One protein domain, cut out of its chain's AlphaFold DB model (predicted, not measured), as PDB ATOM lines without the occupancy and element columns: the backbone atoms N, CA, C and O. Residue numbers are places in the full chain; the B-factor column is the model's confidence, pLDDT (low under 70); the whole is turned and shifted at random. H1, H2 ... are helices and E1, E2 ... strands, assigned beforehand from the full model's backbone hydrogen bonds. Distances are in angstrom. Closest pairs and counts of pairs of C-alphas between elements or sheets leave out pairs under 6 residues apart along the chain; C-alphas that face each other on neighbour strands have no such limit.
ATOM      1  N   ILE A  72      97.648 175.052 156.316       88.06
ATOM      2  CA  ILE A  72      98.767 174.271 155.778       88.06
ATOM      3  C   ILE A  72     100.101 174.924 156.154       88.06
ATOM      4  O   ILE A  72     100.971 174.267 156.723       88.06
ATOM      5  N   SER A  73     100.232 176.231 155.903       88.06
ATOM      6  CA  SER A  73     101.442 177.004 156.216       88.06
ATOM      7  C   SER A  73     101.726 177.103 157.718       88.06
ATOM      8  O   SER A  73     102.857 177.379 158.095       88.06
ATOM      9  N   CYS A  74     100.724 176.893 158.576       87.94
ATOM     10  CA  CYS A  74     100.906 176.859 160.026       87.94
ATOM     11  C   CYS A  74     101.199 175.446 160.554       87.94
ATOM     12  O   CYS A  74     102.074 175.279 161.397       87.94
ATOM     13  N   HIS A  75     100.461 174.429 160.101       87.31
ATOM     14  CA  HIS A  75     100.519 173.091 160.691       87.31
ATOM     15  C   HIS A  75     101.665 172.238 160.158       87.31
ATOM     16  O   HIS A  75     102.288 171.531 160.945       87.31
ATOM     17  N   ALA A  76     101.953 172.288 158.855       86.88
ATOM     18  CA  ALA A  76     102.947 171.399 158.261       86.88
ATOM     19  C   ALA A  76     104.392 171.703 158.701       86.88
ATOM     20  O   ALA A  76     105.053 170.757 159.134       86.88
ATOM     21  N   PRO A  77     104.867 172.968 158.705       86.31
ATOM     22  CA  PRO A  77     106.201 173.281 159.219       86.31
ATOM     23  C   PRO A  77     106.329 172.949 160.708       86.31
ATOM     24  O   PRO A  77     107.238 172.232 161.100       86.31
ATOM     25  N   ASN A  78     105.343 173.338 161.523       86.06
ATOM     26  CA  ASN A  78     105.358 173.042 162.955       86.06
ATOM     27  C   ASN A  78     105.365 171.528 163.244       86.06
ATOM     28  O   ASN A  78     106.033 171.069 164.165       86.06
ATOM     29  N   ALA A  79     104.622 170.726 162.475       86.81
ATOM     30  CA  ALA A  79     104.657 169.272 162.616       86.81
ATOM     31  C   ALA A  79     106.032 168.694 162.249       86.81
ATOM     32  O   ALA A  79     106.495 167.768 162.913       86.81
ATOM     33  N   PHE A  80     106.688 169.242 161.223       90.75
ATOM     34  CA  PHE A  80     108.052 168.864 160.872       90.75
ATOM     35  C   PHE A  80     109.041 169.232 161.978       90.75
ATOM     36  O   PHE A  80     109.807 168.364 162.377       90.75
ATOM     37  N   ASP A  81     108.975 170.444 162.529       87.81
ATOM     38  CA  ASP A  81     109.871 170.895 163.603       87.81
ATOM     39  C   ASP A  81     109.765 170.004 164.850       87.81
ATOM     40  O   ASP A  81     110.768 169.667 165.477       87.81
ATOM     41  N   VAL A  82     108.550 169.558 165.186       86.00
ATOM     42  CA  VAL A  82     108.306 168.660 166.328       86.00
ATOM     43  C   VAL A  82     108.783 167.232 166.056       86.00
ATOM     44  O   VAL A  82     109.317 166.577 166.948       86.00
ATOM     45  N   MET A  83     108.564 166.716 164.844       87.81
ATOM     46  CA  MET A  83     108.832 165.310 164.513       87.81
ATOM     47  C   MET A  83     110.232 165.077 163.933       87.81
ATOM     48  O   MET A  83     110.681 163.931 163.885       87.81
ATOM     49  N   ASN A  84     110.882 166.139 163.454       88.94
ATOM     50  CA  ASN A  84     112.141 166.173 162.710       88.94
ATOM     51  C   ASN A  84     112.227 165.108 161.600       88.94
ATOM     52  O   ASN A  84     113.244 164.430 161.427       88.94
ATOM     53  N   ARG A  85     111.111 164.876 160.894       89.44
ATOM     54  CA  ARG A  85     110.976 163.801 159.902       89.44
ATOM     55  C   ARG A  85     110.095 164.226 158.726       89.44
ATOM     56  O   ARG A  85     108.996 164.732 158.954       89.44
ATOM     57  N   PRO A  86     110.519 163.958 157.474       90.38
ATOM     58  CA  PRO A  86     109.657 164.130 156.313       90.38
ATOM     59  C   PRO A  86     108.519 163.107 156.325       90.38
ATOM     60  O   PRO A  86     108.629 162.036 156.929       90.38
ATOM     61  N   GLY A  87     107.436 163.398 155.609       90.69
ATOM     62  CA  GLY A  87     106.305 162.482 155.530       90.69
ATOM     63  C   GLY A  87     105.017 163.135 155.063       90.69
ATOM     64  O   GLY A  87     105.022 164.169 154.402       90.69
ATOM     65  N   MET A  88     103.897 162.501 155.396       88.62
ATOM     66  CA  MET A  88     102.565 163.030 155.136       88.62
ATOM     67  C   MET A  88     101.923 163.453 156.453       88.62
ATOM     68  O   MET A  88     101.664 162.616 157.314       88.62
ATOM     69  N   LEU A  89     101.643 164.747 156.596       87.88
ATOM     70  CA  LEU A  89     100.809 165.261 157.673       87.88
ATOM     71  C   LEU A  89      99.341 165.110 157.275       87.88
ATOM     72  O   LEU A  89      98.912 165.698 156.283       87.88
ATOM     73  N   ILE A  90      98.574 164.375 158.075       86.12
ATOM     74  CA  ILE A  90      97.119 164.280 157.939       86.12
ATOM     75  C   ILE A  90      96.486 165.168 159.017       86.12
ATOM     76  O   ILE A  90      96.565 164.861 160.204       86.12
ATOM     77  N   ASP A  91      95.877 166.274 158.600       80.50
ATOM     78  CA  ASP A  91      95.142 167.213 159.448       80.50
ATOM     79  C   ASP A  91      93.636 166.930 159.345       80.50
ATOM     80  O   ASP A  91      93.002 167.159 158.311       80.50
ATOM     81  N   GLY A  92      93.077 166.370 160.418       76.69
ATOM     82  CA  GLY A  92      91.658 166.050 160.538       76.69
ATOM     83  C   GLY A  92      90.870 167.219 161.122       76.69
ATOM     84  O   GLY A  92      90.857 167.440 162.333       76.69
ATOM     85  N   GLY A  93      90.156 167.944 160.265       72.19
ATOM     86  CA  GLY A  93      89.278 169.035 160.654       72.19
ATOM     87  C   GLY A  93      87.842 168.591 160.947       72.19
ATOM     88  O   GLY A  93      87.432 167.442 160.790       72.19
ATOM     89  N   GLY A  94      87.022 169.552 161.374       67.69
ATOM     90  CA  GLY A  94      85.602 169.324 161.661       67.69
ATOM     91  C   GLY A  94      84.675 169.340 160.437       67.69
ATOM     92  O   GLY A  94      83.507 168.979 160.566       67.69
ATOM     93  N   ARG A  95      85.163 169.804 159.280       63.84
ATOM     94  CA  ARG A  95      84.434 169.829 157.995       63.84
ATOM     95  C   ARG A  95      85.227 169.233 156.840       63.84
ATOM     96  O   ARG A  95      84.621 168.886 155.837       63.84
ATOM     97  N   ASP A  96      86.536 169.138 156.989       75.31
ATOM     98  CA  ASP A  96      87.448 168.724 155.943       75.31
ATOM     99  C   ASP A  96      88.617 167.955 156.557       75.31
ATOM    100  O   ASP A  96      88.878 168.065 157.757       75.31
ATOM    101  N   THR A  97      89.297 167.180 155.723       80.06
ATOM    102  CA  THR A  97      90.540 166.488 156.069       80.06
ATOM    103  C   THR A  97      91.582 166.856 155.031       80.06
ATOM    104  O   THR A  97      91.306 166.796 153.831       80.06
ATOM    105  N   LYS A  98      92.776 167.239 155.481       83.69
ATOM    106  CA  LYS A  98      93.878 167.682 154.624       83.69
ATOM    107  C   LYS A  98      95.060 166.730 154.751       83.69
ATOM    108  O   LYS A  98      95.457 166.386 155.857       83.69
ATOM    109  N   GLY A  99      95.642 166.326 153.629       87.06
ATOM    110  CA  GLY A  99      96.911 165.605 153.573       87.06
ATOM    111  C   GLY A  99      97.985 166.508 152.984       87.06
ATOM    112  O   GLY A  99      97.803 167.002 151.878       87.06
ATOM    113  N   ASN A 100      99.092 166.726 153.687       88.88
ATOM    114  CA  ASN A 100     100.193 167.586 153.246       88.88
ATOM    115  C   ASN A 100     101.479 166.764 153.175       88.88
ATOM    116  O   ASN A 100     101.906 166.206 154.186       88.88
ATOM    117  N   ARG A 101     102.106 166.682 151.999       89.94
ATOM    118  CA  ARG A 101     103.409 166.027 151.840       89.94
ATOM    119  C   ARG A 101     104.514 167.018 152.195       89.94
ATOM    120  O   ARG A 101     104.610 168.077 151.576       89.94
ATOM    121  N   VAL A 102     105.354 166.645 153.153       92.06
ATOM    122  CA  VAL A 102     106.443 167.459 153.700       92.06
ATOM    123  C   VAL A 102     107.794 166.818 153.376       92.06
ATOM    124  O   VAL A 102     107.982 165.616 153.595       92.06
ATOM    125  N   ARG A 103     108.724 167.606 152.825       90.62
ATOM    126  CA  ARG A 103     110.099 167.184 152.506       90.62
ATOM    127  C   ARG A 103     111.016 167.256 153.729       90.62
ATOM    128  O   ARG A 103     110.624 167.683 154.808       90.62
ATOM    129  N   SER A 104     112.249 166.785 153.558       91.44
ATOM    130  CA  SER A 104     113.288 166.769 154.597       91.44
ATOM    131  C   SER A 104     113.784 168.159 155.000       91.44
ATOM    132  O   SER A 104     114.517 168.270 155.969       91.44
ATOM    133  N   ASP A 105     113.415 169.195 154.251       88.88
ATOM    134  CA  ASP A 105     113.675 170.603 154.557       88.88
ATOM    135  C   ASP A 105     112.475 171.290 155.241       88.88
ATOM    136  O   ASP A 105     112.477 172.504 155.408       88.88
ATOM    137  N   GLY A 106     111.424 170.534 155.587       85.31
ATOM    138  CA  GLY A 106     110.190 171.058 156.176       85.31
ATOM    139  C   GLY A 106     109.240 171.737 155.182       85.31
ATOM    140  O   GLY A 106     108.148 172.155 155.570       85.31
ATOM    141  N   SER A 107     109.595 171.821 153.893       88.88
ATOM    142  CA  SER A 107     108.731 172.428 152.875       88.88
ATOM    143  C   SER A 107     107.534 171.537 152.528       88.88
ATOM    144  O   SER A 107     107.640 170.308 152.466       88.88
ATOM    145  N   VAL A 108     106.377 172.163 152.272       89.56
ATOM    146  CA  VAL A 108     105.175 171.486 151.754       89.56
ATOM    147  C   VAL A 108     105.231 171.462 150.237       89.56
ATOM    148  O   VAL A 108     105.433 172.494 149.603       89.56
ATOM    149  N   VAL A 109     105.042 170.281 149.656       89.31
ATOM    150  CA  VAL A 109     105.355 170.048 148.234       89.31
ATOM    151  C   VAL A 109     104.187 169.501 147.447       89.31
ATOM    152  O   VAL A 109     104.212 169.518 146.222       89.31
ATOM    153  N   ASP A 110     103.185 169.008 148.165       86.31
ATOM    154  CA  ASP A 110     101.914 168.567 147.624       86.31
ATOM    155  C   ASP A 110     100.859 168.622 148.735       86.31
ATOM    156  O   ASP A 110     101.188 168.434 149.916       86.31
ATOM    157  N   PHE A 111      99.604 168.874 148.371       85.25
ATOM    158  CA  PHE A 111      98.488 168.860 149.309       85.25
ATOM    159  C   PHE A 111      97.209 168.320 148.666       85.25
ATOM    160  O   PHE A 111      96.878 168.621 147.522       85.25
ATOM    161  N   VAL A 112      96.452 167.554 149.445       82.12
ATOM    162  CA  VAL A 112      95.124 167.047 149.089       82.12
ATOM    163  C   VAL A 112      94.124 167.450 150.163       82.12
ATOM    164  O   VAL A 112      94.456 167.495 151.347       82.12
ATOM    165  N   MET A 113      92.891 167.749 149.766       77.19
ATOM    166  CA  MET A 113      91.816 168.119 150.685       77.19
ATOM    167  C   MET A 113      90.541 167.372 150.314       77.19
ATOM    168  O   MET A 113      90.151 167.343 149.150       77.19
ATOM    169  N   ASN A 114      89.887 166.792 151.315       73.44
ATOM    170  CA  ASN A 114      88.510 166.330 151.210       73.44
ATOM    171  C   ASN A 114      87.616 167.296 151.992       73.44
ATOM    172  O   ASN A 114      87.632 167.272 153.218       73.44
ATOM    173  N   ASP A 115      86.849 168.125 151.288       63.78
ATOM    174  CA  ASP A 115      85.895 169.099 151.836       63.78
ATOM    175  C   ASP A 115      84.425 168.760 151.506       63.78
ATOM    176  O   ASP A 115      83.505 169.432 151.978       63.78
ATOM    177  N   LYS A 116      84.190 167.705 150.711       49.25
ATOM    178  CA  LYS A 116      82.861 167.315 150.203       49.25
ATOM    179  C   LYS A 116      82.221 166.145 150.949       49.25
ATOM    180  O   LYS A 116      80.996 166.038 150.947       49.25
ATOM    181  N   CYS A 117      83.006 165.271 151.582       49.03
ATOM    182  CA  CYS A 117      82.497 164.063 152.237       49.03
ATOM    183  C   CYS A 117      82.712 164.105 153.758       49.03
ATOM    184  O   CYS A 117      83.823 164.348 154.223       49.03
ATOM    185  N   ALA A 118      81.656 163.846 154.542       49.62
ATOM    186  CA  ALA A 118      81.708 163.862 156.010       49.62
ATOM    187  C   ALA A 118      82.549 162.712 156.601       49.62
ATOM    188  O   ALA A 118      83.069 162.845 157.713       49.62
ATOM    189  N   THR A 119      82.700 161.611 155.859       40.62
ATOM    190  CA  THR A 119      83.535 160.461 156.220       40.62
ATOM    191  C   THR A 119      85.007 160.880 156.255       40.62
ATOM    192  O   THR A 119      85.545 161.350 155.255       40.62
ATOM    193  N   GLY A 120      85.650 160.735 157.418       38.41
ATOM    194  CA  GLY A 120      87.041 161.148 157.654       38.41
ATOM    195  C   GLY A 120      87.215 162.498 158.359       38.41
ATOM    196  O   GLY A 120      88.346 162.853 158.681       38.41
ATOM    197  N   THR A 121      86.127 163.220 158.647       51.03
ATOM    198  CA  THR A 121      86.143 164.507 159.372       51.03
ATOM    199  C   THR A 121      85.543 164.347 160.770       51.03
ATOM    200  O   THR A 121      84.761 163.427 161.018       51.03
ATOM    201  N   GLY A 122      85.806 165.286 161.683       45.59
ATOM    202  CA  GLY A 122      85.190 165.308 163.018       45.59
ATOM    203  C   GLY A 122      83.651 165.314 163.010       45.59
ATOM    204  O   GLY A 122      83.032 164.990 164.020       45.59
ATOM    205  N   ARG A 123      83.010 165.632 161.872       50.50
ATOM    206  CA  ARG A 123      81.553 165.533 161.691       50.50
ATOM    207  C   ARG A 123      81.043 164.089 161.747       50.50
ATOM    208  O   ARG A 123      79.907 163.901 162.161       50.50
ATOM    209  N   PHE A 124      81.860 163.097 161.382       44.84
ATOM    210  CA  PHE A 124      81.492 161.680 161.469       44.84
ATOM    211  C   PHE A 124      81.242 161.244 162.921       44.84
ATOM    212  O   PHE A 124      80.226 160.621 163.203       44.84
ATOM    213  N   PHE A 125      82.102 161.652 163.860       49.53
ATOM    214  CA  PHE A 125      81.956 161.298 165.278       49.53
ATOM    215  C   PHE A 125      80.743 161.957 165.952       49.53
ATOM    216  O   PHE A 125      80.174 161.383 166.869       49.53
ATOM    217  N   VAL A 126      80.318 163.136 165.485       51.97
ATOM    218  CA  VAL A 126      79.149 163.854 166.035       51.97
ATOM    219  C   VAL A 126      77.817 163.250 165.568       51.97
ATOM    220  O   VAL A 126      76.796 163.504 166.186       51.97
ATOM    221  N   LEU A 127      77.805 162.461 164.487       47.81
ATOM    222  CA  LEU A 127      76.590 161.810 163.971       47.81
ATOM    223  C   LEU A 127      76.299 160.450 164.627       47.81
ATOM    224  O   LEU A 127      75.255 159.868 164.356       47.81
ATOM    225  N   LEU A 128      77.223 159.934 165.441       50.62
ATOM    226  CA  LEU A 128      77.113 158.631 166.106       50.62
ATOM    227  C   LEU A 128      76.652 158.725 167.573       50.62
ATOM    228  O   LEU A 128      76.630 157.703 168.255       50.62
TER     229      LEU A 128
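What this domain is: This is residues 72 to 128 of the 129 residues of a protein of Deltaproteobacteria bacterium ADurb.Bin207 (UniProt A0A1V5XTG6). A narrow three-stranded antiparallel meander, E1-E2-E3, has H1 slantwise over one face near one end, with short H2 beyond the other end. The 57 printed residues include, in order, H1, E1, E2, E3 and H2, a mixed class. The rod spans 39 by 19 by 16 A and is only just loose, close to compact, with a C-alpha radius of gyration of 12.5 A.

How they stand to each other: H1, residues 72 to 83, is on the sheet at a height of 9.0 A; its closest C-alphas to E1, residues 87 to 92, are Ala 76 and Leu 89, 6.5 A. E1 and E2, residues 97 to 102, form a hairpin, with N 89 and O 100 at 2.8 A. E2 and E3, residues 108 to 114, form another, with N 99 and O 112 at 2.8 A. H2, residues 122 to 126, is not on the sheet. O i to N i+4 pairs within hydrogen-bond range number 6 of 8 in H1 and 0 of 1 in H2, where 2 of 2 O i to N i+3 pairs are.

Where its parts are: H1 begins at C-alpha 72 (98.767, 174.271, 155.778) and measures 16.1 A; E1 measures 15.9 A, E2 16.1 A and E3 17.5 A. H2 ends at C-alpha 126 (79.149, 163.854, 166.035).

The domain as a whole: The farthest C-alphas, Asp 105 and Leu 128, are 40.2 A apart. The printed part has no cut and no long link. Residues 94 to 95 and 115 to 128 have pLDDT under 70.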